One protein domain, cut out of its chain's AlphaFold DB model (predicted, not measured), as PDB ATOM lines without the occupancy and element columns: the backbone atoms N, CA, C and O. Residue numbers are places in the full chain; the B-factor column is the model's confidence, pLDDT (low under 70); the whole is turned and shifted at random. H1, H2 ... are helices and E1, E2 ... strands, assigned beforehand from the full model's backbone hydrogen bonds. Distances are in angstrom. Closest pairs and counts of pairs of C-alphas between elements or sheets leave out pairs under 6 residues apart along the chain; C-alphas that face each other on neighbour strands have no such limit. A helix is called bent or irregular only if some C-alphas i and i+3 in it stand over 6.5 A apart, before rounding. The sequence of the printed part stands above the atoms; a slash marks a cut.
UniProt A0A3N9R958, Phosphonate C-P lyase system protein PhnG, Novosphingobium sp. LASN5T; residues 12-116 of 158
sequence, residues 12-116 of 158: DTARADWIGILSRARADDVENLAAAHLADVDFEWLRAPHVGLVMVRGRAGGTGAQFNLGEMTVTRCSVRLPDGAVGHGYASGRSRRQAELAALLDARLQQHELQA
ATOM      1  N   ASP A  12     257.847 156.489 263.886       78.31
ATOM      2  CA  ASP A  12     259.132 156.554 264.600       78.31
ATOM      3  C   ASP A  12     260.297 156.090 263.717       78.31
ATOM      4  O   ASP A  12     261.407 156.613 263.809       78.31
ATOM      5  N   THR A  13     260.037 155.131 262.825       87.06
ATOM      6  CA  THR A  13     261.043 154.586 261.905       87.06
ATOM      7  C   THR A  13     261.367 155.585 260.793       87.06
ATOM      8  O   THR A  13     262.540 155.824 260.508       87.06
ATOM      9  N   ALA A  14     260.344 156.229 260.215       92.75
ATOM     10  CA  ALA A  14     260.518 157.293 259.226       92.75
ATOM     11  C   ALA A  14     261.288 158.487 259.812       92.75
ATOM     12  O   ALA A  14     262.254 158.963 259.212       92.75
ATOM     13  N   ARG A  15     260.925 158.907 261.031       96.06
ATOM     14  CA  ARG A  15     261.616 159.997 261.723       96.06
ATOM     15  C   ARG A  15     263.069 159.663 262.040       96.06
ATOM     16  O   ARG A  15     263.957 160.486 261.820       96.06
ATOM     17  N   ALA A  16     263.334 158.452 262.526       95.38
ATOM     18  CA  ALA A  16     264.695 158.002 262.795       95.38
ATOM     19  C   ALA A  16     265.575 158.008 261.530       95.38
ATOM     20  O   ALA A  16     266.753 158.368 261.611       95.38
ATOM     21  N   ASP A  17     265.016 157.647 260.373       96.12
ATOM     22  CA  ASP A  17     265.744 157.619 259.102       96.12
ATOM     23  C   ASP A  17     266.186 159.023 258.654       96.12
ATOM     24  O   ASP A  17     267.388 159.246 258.454       96.12
ATOM     25  N   TRP A  18     265.275 160.005 258.592       97.38
ATOM     26  CA  TRP A  18     265.671 161.363 258.191       97.38
ATOM     27  C   TRP A  18     266.586 162.034 259.219       97.38
ATOM     28  O   TRP A  18     267.538 162.710 258.827       97.38
ATOM     29  N   ILE A  19     266.384 161.799 260.525       97.12
ATOM     30  CA  ILE A  19     267.298 162.304 261.564       97.12
ATOM     31  C   ILE A  19     268.698 161.734 261.333       97.12
ATOM     32  O   ILE A  19     269.691 162.462 261.430       97.12
ATOM     33  N   GLY A  20     268.794 160.448 260.989       95.81
ATOM     34  CA  GLY A  20     270.052 159.803 260.649       95.81
ATOM     35  C   GLY A  20     270.773 160.514 259.504       95.81
ATOM     36  O   GLY A  20     271.955 160.834 259.638       95.81
ATOM     37  N   ILE A  21     270.070 160.777 258.401       96.75
ATOM     38  CA  ILE A  21     270.621 161.469 257.223       96.75
ATOM     39  C   ILE A  21     271.105 162.871 257.589       96.75
ATOM     40  O   ILE A  21     272.270 163.201 257.364       96.75
ATOM     41  N   LEU A  22     270.249 163.674 258.225       97.31
ATOM     42  CA  LEU A  22     270.571 165.050 258.614       97.31
ATOM     43  C   LEU A  22     271.786 165.113 259.557       97.31
ATOM     44  O   LEU A  22     272.631 166.004 259.445       97.31
ATOM     45  N   SER A  23     271.936 164.112 260.430       95.56
ATOM     46  CA  SER A  23     273.049 164.034 261.384       95.56
ATOM     47  C   SER A  23     274.421 163.816 260.741       95.56
ATOM     48  O   SER A  23     275.453 164.110 261.357       95.56
ATOM     49  N   ARG A  24     274.454 163.278 259.516       92.44
ATOM     50  CA  ARG A  24     275.684 162.948 258.774       92.44
ATOM     51  C   ARG A  24     275.895 163.824 257.538       92.44
ATOM     52  O   ARG A  24     277.011 163.864 257.018       92.44
ATOM     53  N   ALA A  25     274.858 164.523 257.083       93.75
ATOM     54  CA  ALA A  25     274.928 165.467 255.977       93.75
ATOM     55  C   ALA A  25     275.907 166.619 256.266       93.75
ATOM     56  O   ALA A  25     276.124 166.997 257.416       93.75
ATOM     57  N   ARG A  26     276.514 167.206 255.228       92.62
ATOM     58  CA  ARG A  26     277.319 168.426 255.412       92.62
ATOM     59  C   ARG A  26     276.393 169.632 255.471       92.62
ATOM     60  O   ARG A  26     275.401 169.658 254.752       92.62
ATOM     61  N   ALA A  27     276.756 170.630 256.279       94.00
ATOM     62  CA  ALA A  27     275.972 171.857 256.422       94.00
ATOM     63  C   ALA A  27     275.666 172.489 255.056       94.00
ATOM     64  O   ALA A  27     274.500 172.684 254.753       94.00
ATOM     65  N   ASP A  28     276.677 172.673 254.205       95.81
ATOM     66  CA  ASP A  28     276.516 173.307 252.891       95.81
ATOM     67  C   ASP A  28     275.512 172.573 251.985       95.81
ATOM     68  O   ASP A  28     274.731 173.209 251.286       95.81
ATOM     69  N   ASP A  29     275.489 171.232 251.996       95.88
ATOM     70  CA  ASP A  29     274.511 170.480 251.194       95.88
ATOM     71  C   ASP A  29     273.089 170.713 251.721       95.88
ATOM     72  O   ASP A  29     272.156 170.895 250.941       95.88
ATOM     73  N   VAL A  30     272.935 170.715 253.050       96.12
ATOM     74  CA  VAL A  30     271.649 170.950 253.715       96.12
ATOM     75  C   VAL A  30     271.171 172.373 253.446       96.12
ATOM     76  O   VAL A  30     270.014 172.555 253.091       96.12
ATOM     77  N   GLU A  31     272.046 173.372 253.561       95.38
ATOM     78  CA  GLU A  31     271.719 174.772 253.276       95.38
ATOM     79  C   GLU A  31     271.268 174.951 251.832       95.38
ATOM     80  O   GLU A  31     270.208 175.522 251.597       95.38
ATOM     81  N   ASN A  32     272.020 174.409 250.873       96.38
ATOM     82  CA  ASN A  32     271.697 174.555 249.457       96.38
ATOM     83  C   ASN A  32     270.359 173.899 249.091       96.38
ATOM     84  O   ASN A  32     269.576 174.481 248.343       96.38
ATOM     85  N   LEU A  33     270.084 172.698 249.609       96.81
ATOM     86  CA  LEU A  33     268.860 171.958 249.285       96.81
ATOM     87  C   LEU A  33     267.635 172.472 250.049       96.81
ATOM     88  O   LEU A  33     266.525 172.441 249.525       96.81
ATOM     89  N   ALA A  34     267.822 172.948 251.281       95.94
ATOM     90  CA  ALA A  34     266.727 173.362 252.151       95.94
ATOM     91  C   ALA A  34     266.491 174.879 252.185       95.94
ATOM     92  O   ALA A  34     265.546 175.303 252.845       95.94
ATOM     93  N   ALA A  35     267.297 175.697 251.496       94.56
ATOM     94  CA  ALA A  35     267.229 177.162 251.562       94.56
ATOM     95  C   ALA A  35     265.799 177.710 251.418       94.56
ATOM     96  O   ALA A  35     265.334 178.447 252.283       94.56
ATOM     97  N   ALA A  36     265.078 177.296 250.371       94.25
ATOM     98  CA  ALA A  36     263.712 177.758 250.111       94.25
ATOM     99  C   ALA A  36     262.705 177.312 251.186       94.25
ATOM    100  O   ALA A  36     261.728 178.002 251.452       94.25
ATOM    101  N   HIS A  37     262.960 176.171 251.827       93.94
ATOM    102  CA  HIS A  37     262.104 175.614 252.874       93.94
ATOM    103  C   HIS A  37     262.384 176.217 254.252       93.94
ATOM    104  O   HIS A  37     261.550 176.095 255.153       93.94
ATOM    105  N   LEU A  38     263.554 176.846 254.418       93.62
ATOM    106  CA  LEU A  38     264.039 177.368 255.692       93.62
ATOM    107  C   LEU A  38     264.150 178.899 255.770       93.62
ATOM    108  O   LEU A  38     264.415 179.407 256.856       93.62
ATOM    109  N   ALA A  39     263.952 179.621 254.664       87.50
ATOM    110  CA  ALA A  39     264.196 181.065 254.571       87.50
ATOM    111  C   ALA A  39     263.440 181.898 255.623       87.50
ATOM    112  O   ALA A  39     264.035 182.783 256.230       87.50
ATOM    113  N   ASP A  40     262.175 181.557 255.886       86.06
ATOM    114  CA  ASP A  40     261.276 182.321 256.764       86.06
ATOM    115  C   ASP A  40     260.767 181.469 257.940       86.06
ATOM    116  O   ASP A  40     259.603 181.530 258.342       86.06
ATOM    117  N   VAL A  41     261.611 180.572 258.457       93.00
ATOM    118  CA  VAL A  41     261.243 179.763 259.624       93.00
ATOM    119  C   VAL A  41     261.492 180.561 260.895       93.00
ATOM    120  O   VAL A  41     262.624 180.641 261.370       93.00
ATOM    121  N   ASP A  42     260.422 181.057 261.505       96.00
ATOM    122  CA  ASP A  42     260.468 181.455 262.908       96.00
ATOM    123  C   ASP A  42     260.596 180.221 263.805       96.00
ATOM    124  O   ASP A  42     260.000 179.172 263.541       96.00
ATOM    125  N   PHE A  43     261.374 180.337 264.880       98.00
ATOM    126  CA  PHE A  43     261.509 179.285 265.878       98.00
ATOM    127  C   PHE A  43     262.019 179.827 267.214       98.00
ATOM    128  O   PHE A  43     262.669 180.870 267.287       98.00
ATOM    129  N   GLU A  44     261.781 179.064 268.277       98.25
ATOM    130  CA  GLU A  44     262.392 179.280 269.585       98.25
ATOM    131  C   GLU A  44     263.381 178.162 269.930       98.25
ATOM    132  O   GLU A  44     263.209 176.992 269.569       98.25
ATOM    133  N   TRP A  45     264.429 178.509 270.676       98.44
ATOM    134  CA  TRP A  45     265.363 177.526 271.211       98.44
ATOM    135  C   TRP A  45     264.784 176.862 272.458       98.44
ATOM    136  O   TRP A  45     264.708 177.479 273.517       98.44
ATOM    137  N   LEU A  46     264.499 175.563 272.379       98.44
ATOM    138  CA  LEU A  46     264.304 174.740 273.579       98.44
ATOM    139  C   LEU A  46     265.649 174.334 274.190       98.44
ATOM    140  O   LEU A  46     265.787 174.167 275.401       98.44
ATOM    141  N   ARG A  47     266.659 174.163 273.330       98.25
ATOM    142  CA  ARG A  47     268.056 173.960 273.704       98.25
ATOM    143  C   ARG A  47     268.953 174.519 272.608       98.25
ATOM    144  O   ARG A  47     268.999 173.959 271.513       98.25
ATOM    145  N   ALA A  48     269.711 175.561 272.936       98.19
ATOM    146  CA  ALA A  48     270.717 176.115 272.037       98.19
ATOM    147  C   ALA A  48     271.796 175.069 271.666       98.19
ATOM    148  O   ALA A  48     272.031 174.130 272.437       98.19
ATOM    149  N   PRO A  49     272.483 175.219 270.518       97.94
ATOM    150  CA  PRO A  49     273.494 174.265 270.078       97.94
ATOM    151  C   PRO A  49     274.640 174.082 271.075       97.94
ATOM    152  O   PRO A  49     275.448 174.982 271.315       97.94
ATOM    153  N   HIS A  50     274.741 172.868 271.614       98.06
ATOM    154  CA  HIS A  50     275.753 172.486 272.588       98.06
ATOM    155  C   HIS A  50     276.672 171.400 272.026       98.06
ATOM    156  O   HIS A  50     276.214 170.326 271.633       98.06
ATOM    157  N   VAL A  51     277.977 171.666 272.056       97.69
ATOM    158  CA  VAL A  51     279.034 170.732 271.652       97.69
ATOM    159  C   VAL A  51     279.429 169.881 272.859       97.69
ATOM    160  O   VAL A  51     279.820 170.418 273.889       97.69
ATOM    161  N   GLY A  52     279.317 168.564 272.751       95.31
ATOM    162  CA  GLY A  52     279.678 167.611 273.800       95.31
ATOM    163  C   GLY A  52     280.390 166.385 273.242       95.31
ATOM    164  O   GLY A  52     280.735 166.338 272.063       95.31
ATOM    165  N   LEU A  53     280.605 165.387 274.095       95.12
ATOM    166  CA  LEU A  53     281.275 164.137 273.743       95.12
ATOM    167  C   LEU A  53     280.305 162.961 273.864       95.12
ATOM    168  O   LEU A  53     279.426 162.952 274.726       95.12
ATOM    169  N   VAL A  54     280.480 161.970 272.992       92.25
ATOM    170  CA  VAL A  54     279.796 160.678 273.056       92.25
ATOM    171  C   VAL A  54     280.818 159.550 272.982       92.25
ATOM    172  O   VAL A  54     281.785 159.625 272.223       92.25
ATOM    173  N   MET A  55     280.590 158.490 273.756       93.25
ATOM    174  CA  MET A  55     281.406 157.278 273.701       93.25
ATOM    175  C   MET A  55     281.037 156.461 272.465       93.25
ATOM    176  O   MET A  55     279.909 155.980 272.343       93.25
ATOM    177  N   VAL A  56     281.998 156.264 271.569       90.31
ATOM    178  CA  VAL A  56     281.857 155.345 270.441       90.31
ATOM    179  C   VAL A  56     282.134 153.936 270.943       90.31
ATOM    180  O   VAL A  56     283.165 153.679 271.567       90.31
ATOM    181  N   ARG A  57     281.216 153.009 270.667       89.19
ATOM    182  CA  ARG A  57     281.370 151.598 271.028       89.19
ATOM    183  C   ARG A  57     281.599 150.748 269.789       89.19
ATOM    184  O   ARG A  57     280.813 150.798 268.848       89.19
ATOM    185  N   GLY A  58     282.669 149.964 269.814       88.56
ATOM    186  CA  GLY A  58     282.941 148.916 268.836       88.56
ATOM    187  C   GLY A  58     282.451 147.557 269.329       88.56
ATOM    188  O   GLY A  58     282.089 147.403 270.497       88.56
ATOM    189  N   ARG A  59     282.464 146.556 268.446       91.38
ATOM    190  CA  ARG A  59     282.272 145.141 268.799       91.38
ATOM    191  C   ARG A  59     283.496 144.335 268.393       91.38
ATOM    192  O   ARG A  59     283.949 144.445 267.254       91.38
ATOM    193  N   ALA A  60     284.031 143.536 269.315       85.31
ATOM    194  CA  ALA A  60     285.188 142.681 269.045       85.31
ATOM    195  C   ALA A  60     284.875 141.706 267.894       85.31
ATOM    196  O   ALA A  60     283.842 141.044 267.919       85.31
ATOM    197  N   GLY A  61     285.721 141.653 266.860       83.12
ATOM    198  CA  GLY A  61     285.469 140.816 265.677       83.12
ATOM    199  C   GLY A  61     284.187 141.163 264.896       83.12
ATOM    200  O   GLY A  61     283.687 140.330 264.153       83.12
ATOM    201  N   GLY A  62     283.615 142.359 265.087       78.81
ATOM    202  CA  GLY A  62     282.397 142.828 264.409       78.81
ATOM    203  C   GLY A  62     281.081 142.385 265.059       78.81
ATOM    204  O   GLY A  62     280.124 143.157 265.072       78.81
ATOM    205  N   THR A  63     281.032 141.201 265.669       82.25
ATOM    206  CA  THR A  63     279.808 140.638 266.283       82.25
ATOM    207  C   THR A  63     279.930 140.353 267.780       82.25
ATOM    208  O   THR A  63     278.918 140.122 268.440       82.25
ATOM    209  N   GLY A  64     281.138 140.407 268.343       84.12
ATOM    210  CA  GLY A  64     281.417 140.068 269.735       84.12
ATOM    211  C   GLY A  64     281.027 141.144 270.753       84.12
ATOM    212  O   GLY A  64     280.166 142.003 270.520       84.12
ATOM    213  N   ALA A  65     281.671 141.082 271.922       86.25
ATOM    214  CA  ALA A  65     281.408 141.976 273.047       86.25
ATOM    215  C   ALA A  65     281.628 143.454 272.679       86.25
ATOM    216  O   ALA A  65     282.517 143.789 271.891       86.25
ATOM    217  N   GLN A  66     280.806 144.333 273.261       89.25
ATOM    218  CA  GLN A  66     280.968 145.776 273.099       89.25
ATOM    219  C   GLN A  66     282.183 146.266 273.887       89.25
ATOM    220  O   GLN A  66     282.376 145.870 275.034       89.25
ATOM    221  N   PHE A  67     282.958 147.173 273.301       87.50
ATOM    222  CA  PHE A  67     284.041 147.874 273.986       87.50
ATOM    223  C   PHE A  67     284.056 149.350 273.588       87.50
ATOM    224  O   PHE A  67     283.550 149.725 272.529       87.50
ATOM    225  N   ASN A  68     284.625 150.200 274.440       88.81
ATOM    226  CA  ASN A  68     284.775 151.622 274.145       88.81
ATOM    227  C   ASN A  68     285.897 151.810 273.115       88.81
ATOM    228  O   ASN A  68     287.055 151.529 273.407       88.81
ATOM    229  N   LEU A  69     285.545 152.263 271.913       87.31
ATOM    230  CA  LEU A  69     286.477 152.519 270.812       87.31
ATOM    231  C   LEU A  69     287.136 153.903 270.931       87.31
ATOM    232  O   LEU A  69     288.212 154.123 270.387       87.31
ATOM    233  N   GLY A  70     286.493 154.825 271.647       92.12
ATOM    234  CA  GLY A  70     286.982 156.178 271.891       92.12
ATOM    235  C   GLY A  70     285.836 157.162 272.085       92.12
ATOM    236  O   GLY A  70     284.679 156.767 272.248       92.12
ATOM    237  N   GLU A  71     286.158 158.449 272.038       94.38
ATOM    238  CA  GLU A  71     285.190 159.539 272.118       94.38
ATOM    239  C   GLU A  71     285.040 160.233 270.766       94.38
ATOM    240  O   GLU A  71     286.004 160.411 270.020       94.38
ATOM    241  N   MET A  72     283.819 160.663 270.462       94.12
ATOM    242  CA  MET A  72     283.519 161.519 269.321       94.12
ATOM    243  C   MET A  72     282.841 162.788 269.814       94.12
ATOM    244  O   MET A  72     282.004 162.756 270.716       94.12
ATOM    245  N   THR A  73     283.176 163.925 269.209       95.81
ATOM    246  CA  THR A  73     282.427 165.155 269.460       95.81
ATOM    247  C   THR A  73     281.078 165.107 268.747       95.81
ATOM    248  O   THR A  73     281.001 164.681 267.598       95.81
ATOM    249  N   VAL A  74     280.023 165.565 269.413       96.38
ATOM    250  CA  VAL A  74     278.679 165.724 268.848       96.38
ATOM    251  C   VAL A  74     278.142 167.089 269.233       96.38
ATOM    252  O   VAL A  74     278.270 167.517 270.378       96.38
ATOM    253  N   THR A  75     277.481 167.752 268.293       98.12
ATOM    254  CA  THR A  75     276.700 168.957 268.574       98.12
ATOM    255  C   THR A  75     275.223 168.603 268.589       98.12
ATOM    256  O   THR A  75     274.754 167.926 267.679       98.12
ATOM    257  N   ARG A  76     274.493 169.032 269.622       98.00
ATOM    258  CA  ARG A  76     273.052 168.774 269.764       98.00
ATOM    259  C   ARG A  76     272.276 170.050 270.057       98.00
ATOM    260  O   ARG A  76     272.760 170.894 270.812       98.00
ATOM    261  N   CYS A  77     271.070 170.166 269.517       98.62
ATOM    262  CA  CYS A  77     270.158 171.273 269.798       98.62
ATOM    263  C   CYS A  77     268.692 170.839 269.676       98.62
ATOM    264  O   CYS A  77     268.387 169.721 269.245       98.62
ATOM    265  N   SER A  78     267.779 171.703 270.106       98.69
ATOM    266  CA  SER A  78     266.342 171.488 269.945       98.69
ATOM    267  C   SER A  78     265.621 172.815 269.770       98.69
ATOM    268  O   SER A  78     265.919 173.781 270.479       98.69
ATOM    269  N   VAL A  79     264.660 172.830 268.855       98.62
ATOM    270  CA  VAL A  79     263.872 174.009 268.484       98.62
ATOM    271  C   VAL A  79     262.385 173.704 268.605       98.62
ATOM    272  O   VAL A  79     261.989 172.536 268.539       98.62
ATOM    273  N   ARG A  80     261.569 174.742 268.759       98.62
ATOM    274  CA  ARG A  80     260.118 174.663 268.593       98.62
ATOM    275  C   ARG A  80     259.670 175.679 267.548       98.62
ATOM    276  O   ARG A  80     260.113 176.824 267.581       98.62
ATOM    277  N   LEU A  81     258.823 175.241 266.624       97.88
ATOM    278  CA  LEU A  81     258.194 176.089 265.613       97.88
ATOM    279  C   LEU A  81     256.885 176.713 266.146       97.88
ATOM    280  O   LEU A  81     256.343 176.217 267.136       97.88
ATOM    281  N   PRO A  82     256.345 177.773 265.512       96.44
ATOM    282  CA  PRO A  82     255.130 178.459 265.970       96.44
ATOM    283  C   PRO A  82     253.881 177.574 266.059       96.44
ATOM    284  O   PRO A  82     253.003 177.829 266.877       96.44
ATOM    285  N   ASP A  83     253.808 176.520 265.247       94.25
ATOM    286  CA  ASP A  83     252.737 175.516 265.275       94.25
ATOM    287  C   ASP A  83     252.886 174.497 266.424       94.25
ATOM    288  O   ASP A  83     252.061 173.600 266.584       94.25
ATOM    289  N   GLY A  84     253.940 174.628 267.235       96.62
ATOM    290  CA  GLY A  84     254.258 173.750 268.353       96.62
ATOM    291  C   GLY A  84     255.135 172.551 267.989       96.62
ATOM    292  O   GLY A  84     255.554 171.834 268.903       96.62
ATOM    293  N   ALA A  85     255.464 172.334 266.709       97.12
ATOM    294  CA  ALA A  85     256.311 171.222 266.291       97.12
ATOM    295  C   ALA A  85     257.712 171.337 266.913       97.12
ATOM    296  O   ALA A  85     258.351 172.391 266.872       97.12
ATOM    297  N   VAL A  86     258.203 170.236 267.492       98.44
ATOM    298  CA  VAL A  86     259.511 170.190 268.159       98.44
ATOM    299  C   VAL A  86     260.500 169.389 267.330       98.44
ATOM    300  O   VAL A  86     260.306 168.198 267.071       98.44
ATOM    301  N   GLY A  87     261.595 170.048 266.972       98.31
ATOM    302  CA  GLY A  87     262.678 169.478 266.187       98.31
ATOM    303  C   GLY A  87     263.929 169.210 267.005       98.31
ATOM    304  O   GLY A  87     264.262 169.940 267.951       98.31
ATOM    305  N   HIS A  88     264.655 168.164 266.630       98.50
ATOM    306  CA  HIS A  88     265.902 167.761 267.259       98.50
ATOM    307  C   HIS A  88     267.025 167.668 266.238       98.50
ATOM    308  O   HIS A  88     266.915 167.008 265.211       98.50
ATOM    309  N   GLY A  89     268.134 168.321 266.562       97.94
ATOM    310  CA  GLY A  89     269.294 168.386 265.695       97.94
ATOM    311  C   GLY A  89     270.494 167.732 266.338       97.94
ATOM    312  O   GLY A  89     270.854 168.072 267.469       97.94
ATOM    313  N   TYR A  90     271.139 166.842 265.593       97.31
ATOM    314  CA  TYR A  90     272.427 166.256 265.935       97.31
ATOM    315  C   TYR A  90     273.388 166.487 264.777       97.31
ATOM    316  O   TYR A  90     272.990 166.450 263.621       97.31
ATOM    317  N   ALA A  91     274.656 166.724 265.084       96.19
ATOM    318  CA  ALA A  91     275.717 166.800 264.094       96.19
ATOM    319  C   ALA A  91     276.948 166.076 264.627       96.19
ATOM    320  O   ALA A  91     277.372 166.312 265.766       96.19
ATOM    321  N   SER A  92     277.536 165.212 263.801       91.81
ATOM    322  CA  SER A  92     278.865 164.674 264.089       91.81
ATOM    323  C   SER A  92     279.890 165.812 264.073       91.81
ATOM    324  O   SER A  92     279.937 166.623 263.149       91.81
ATOM    325  N   GLY A  93     280.706 165.904 265.118       92.12
ATOM    326  CA  GLY A  93     281.663 166.986 265.304       92.12
ATOM    327  C   GLY A  93     281.069 168.212 266.001       92.12
ATOM    328  O   GLY A  93     280.297 168.115 266.955       92.12
ATOM    329  N   ARG A  94     281.514 169.394 265.567       96.12
ATOM    330  CA  ARG A  94     281.346 170.675 266.286       96.12
ATOM    331  C   ARG A  94     280.438 171.680 265.571       96.12
ATOM    332  O   ARG A  94     280.353 172.832 265.994       96.12
ATOM    333  N   SER A  95     279.810 171.278 264.466       96.88
ATOM    334  CA  SER A  95     279.018 172.189 263.639       96.88
ATOM    335  C   SER A  95     277.689 172.526 264.312       96.88
ATOM    336  O   SER A  95     276.746 171.734 264.308       96.88
ATOM    337  N   ARG A  96     277.606 173.735 264.879       97.44
ATOM    338  CA  ARG A  96     276.352 174.286 265.418       97.44
ATOM    339  C   ARG A  96     275.331 174.534 264.319       97.44
ATOM    340  O   ARG A  96     274.167 174.206 264.508       97.44
ATOM    341  N   ARG A  97     275.788 175.033 263.167       96.75
ATOM    342  CA  ARG A  97     274.923 175.333 262.027       96.75
ATOM    343  C   ARG A  97     274.269 174.077 261.457       96.75
ATOM    344  O   ARG A  97     273.066 174.071 261.245       96.75
ATOM    345  N   GLN A  98     275.022 172.986 261.303       97.06
ATOM    346  CA  GLN A  98     274.440 171.709 260.881       97.06
ATOM    347  C   GLN A  98     273.394 171.210 261.886       97.06
ATOM    348  O   GLN A  98     272.317 170.786 261.482       97.06
ATOM    349  N   ALA A  99     273.701 171.270 263.187       98.00
ATOM    350  CA  ALA A  99     272.759 170.840 264.214       98.00
ATOM    351  C   ALA A  99     271.469 171.677 264.178       98.00
ATOM    352  O   ALA A  99     270.387 171.115 264.271       98.00
ATOM    353  N   GLU A 100     271.571 172.993 264.002       98.00
ATOM    354  CA  GLU A 100     270.417 173.887 263.853       98.00
ATOM    355  C   GLU A 100     269.558 173.534 262.635       98.00
ATOM    356  O   GLU A 100     268.362 173.293 262.785       98.00
ATOM    357  N   LEU A 101     270.168 173.423 261.451       97.94
ATOM    358  CA  LEU A 101     269.462 173.057 260.219       97.94
ATOM    359  C   LEU A 101     268.762 171.702 260.350       97.94
ATOM    360  O   LEU A 101     267.614 171.554 259.937       97.94
ATOM    361  N   ALA A 102     269.432 170.727 260.971       98.12
ATOM    362  CA  ALA A 102     268.858 169.417 261.241       98.12
ATOM    363  C   ALA A 102     267.638 169.505 262.171       98.12
ATOM    364  O   ALA A 102     266.643 168.832 261.921       98.12
ATOM    365  N   ALA A 103     267.684 170.349 263.208       98.50
ATOM    366  CA  ALA A 103     266.552 170.539 264.110       98.50
ATOM    367  C   ALA A 103     265.362 171.206 263.410       98.50
ATOM    368  O   ALA A 103     264.231 170.759 263.584       98.50
ATOM    369  N   LEU A 104     265.601 172.241 262.601       98.38
ATOM    370  CA  LEU A 104     264.537 172.921 261.856       98.38
ATOM    371  C   LEU A 104     263.879 171.988 260.836       98.38
ATOM    372  O   LEU A 104     262.653 171.939 260.749       98.38
ATOM    373  N   LEU A 105     264.681 171.202 260.111       98.25
ATOM    374  CA  LEU A 105     264.168 170.218 259.162       98.25
ATOM    375  C   LEU A 105     263.413 169.087 259.852       98.25
ATOM    376  O   LEU A 105     262.345 168.727 259.375       98.25
ATOM    377  N   ASP A 106     263.899 168.562 260.980       98.50
ATOM    378  CA  ASP A 106     263.159 167.557 261.754       98.50
ATOM    379  C   ASP A 106     261.794 168.097 262.206       98.50
ATOM    380  O   ASP A 106     260.798 167.385 262.109       98.50
ATOM    381  N   ALA A 107     261.711 169.358 262.648       98.00
ATOM    382  CA  ALA A 107     260.428 169.977 262.986       98.00
ATOM    383  C   ALA A 107     259.507 170.124 261.763       98.00
ATOM    384  O   ALA A 107     258.347 169.725 261.823       98.00
ATOM    385  N   ARG A 108     260.016 170.639 260.635       97.25
ATOM    386  CA  ARG A 108     259.228 170.818 259.401       97.25
ATOM    387  C   ARG A 108     258.783 169.491 258.778       97.25
ATOM    388  O   ARG A 108     257.666 169.400 258.288       97.25
ATOM    389  N   LEU A 109     259.600 168.441 258.846       97.06
ATOM    390  CA  LEU A 109     259.259 167.094 258.362       97.06
ATOM    391  C   LEU A 109     258.132 166.428 259.160       97.06
ATOM    392  O   LEU A 109     257.554 165.450 258.690       97.06
ATOM    393  N   GLN A 110     257.807 166.935 260.352       96.00
ATOM    394  CA  GLN A 110     256.647 166.483 261.124       96.00
ATOM    395  C   GLN A 110     255.334 167.136 260.659       96.00
ATOM    396  O   GLN A 110     254.267 166.646 261.025       96.00
ATOM    397  N   GLN A 111     255.388 168.195 259.843       94.69
ATOM    398  CA  GLN A 111     254.206 168.832 259.260       94.69
ATOM    399  C   GLN A 111     253.730 168.013 258.059       94.69
ATOM    400  O   GLN A 111     254.457 167.850 257.076       94.69
ATOM    401  N   HIS A 112     252.509 167.486 258.138       93.25
ATOM    402  CA  HIS A 112     251.968 166.554 257.147       93.25
ATOM    403  C   HIS A 112     251.954 167.148 255.727       93.25
ATOM    404  O   HIS A 112     252.241 166.453 254.756       93.25
ATOM    405  N   GLU A 113     251.687 168.447 255.609       94.50
ATOM    406  CA  GLU A 113     251.597 169.181 254.346       94.50
ATOM    407  C   GLU A 113     252.953 169.330 253.644       94.50
ATOM    408  O   GLU A 113     253.004 169.367 252.416       94.50
ATOM    409  N   LEU A 114     254.052 169.412 254.403       94.62
ATOM    410  CA  LEU A 114     255.398 169.617 253.856       94.62
ATOM    411  C   LEU A 114     256.216 168.332 253.772       94.62
ATOM    412  O   LEU A 114     257.194 168.278 253.025       94.62
ATOM    413  N   GLN A 115     255.844 167.303 254.536       96.06
ATOM    414  CA  GLN A 115     256.654 166.104 254.714       96.06
ATOM    415  C   GLN A 115     257.037 165.455 253.382       96.06
ATOM    416  O   GLN A 115     258.219 165.225 253.139       96.06
ATOM    417  N   ALA A 116     256.066 165.196 252.501       96.88
ATOM    418  CA  ALA A 116     256.330 164.551 251.214       96.88
ATOM    419  C   ALA A 116     257.308 165.369 250.351       96.88
ATOM    420  O   ALA A 116     258.281 164.827 249.828       96.88
TER     421      ALA A 116
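Overview. This is residues 12 to 116 of the 158 residues of the protein "Phosphonate C-P lyase system protein PhnG" of Novosphingobium sp. LASN5T (UniProt A0A3N9R958). A long, twisted hairpin, E1 and E2, is the backbone of a three-stranded sheet; its far part, residues 56 to 69, sticks out as a two-stranded arm, while its other part is joined by E3 and covered by H3. H1 and H2 pack on H3, and the short H4 makes a corner at the end of H3. The printed part has 105 residues, with four named helices and three named strands in the order H1 H2 E1 E2 E3 H3 H4; the sheet, E1 - E2 - E3, is antiparallel throughout, and the class is mixed, helices and strands. It is only just compact, close to loose, with a radius of gyration of the C-alphas of 15.3 A, and elongated, with spans of 47 by 26 by 25 A.

Along the chain. E1, residues 44 to 59, is 39.5 A long, from C-alpha 44 at (262.392, 179.280, 269.585), and bends by 61 degrees at residue 51. E2, residues 66 to 80, is 35.9 A long and bends by 88 degrees at residue 69. E3, residues 86 to 92, measures 20.5 A. H3, residues 96 to 109, measures 19.8 A. H1, residues 12 to 24, measures 18.7 A and begins with C-alpha 12 at (259.132, 156.554, 264.600). H2, residues 27 to 38, is 13.2 A long and irregular, with C-alphas 33 and 36 7.8 A apart. H4, residues 112 to 116, is 7.6 A long, irregular, with C-alphas 113 and 116 7.3 A apart, and ends with C-alpha 116 at (256.330, 164.551, 251.214).

Arrangement. E1, E2 and E3 form a meander, each strand the antiparallel neighbour of the one before. In the hairpin of E1 and E2, N 52 and O 74 are 2.8 A apart, within hydrogen-bond range; in that of E2 and E3, N 77 and O 89 are 2.9 A apart. H3 is on the sheet, over E2 and E3, at a height of 5.3 A, and runs slantwise to the strands, at 39 degrees to E3 on the local plane; together they make two layers, a helix on one face of a sheet. The closest C-alphas of E3 and H3 are those of Gly 89 and Ala 103, 3.8 A apart. H3 is the hub, touching three helices. H1 touches it, closest at the C-alphas of Leu 22 and Ala 102, 5.4 A, at a shallow tilt of 26 degrees, opposite ways. H1 is also on the sheet, on the opposite face from H3, but over none of the strands. H2 touches H3, closest at the C-alphas of Ala 27 and Gln 98, 4.7 A, at a steep tilt of 40 degrees, the same way. H4 only just touches H3, only at the corner, with 3 pairs of C-alphas within 8 A, made by residues 108 to 109 of H3 alone; the closest are Leu 109 and Gln 115, 4.6 A. H1 and H4 are apart. Every O i to N i+4 pair is within hydrogen-bond range in H1 and H3, against 6 of 8 in H2 and 0 of 1 in H4, where 0 of 2 O i to N i+3 pairs are.

Size, cuts and confidence. The two C-alphas farthest apart, those of Asp 40 and Gly 61, are 48.9 A apart. The printed part has no cut and no long link. The mean pLDDT of the printed part is 94.5, and no printed residue is under 70.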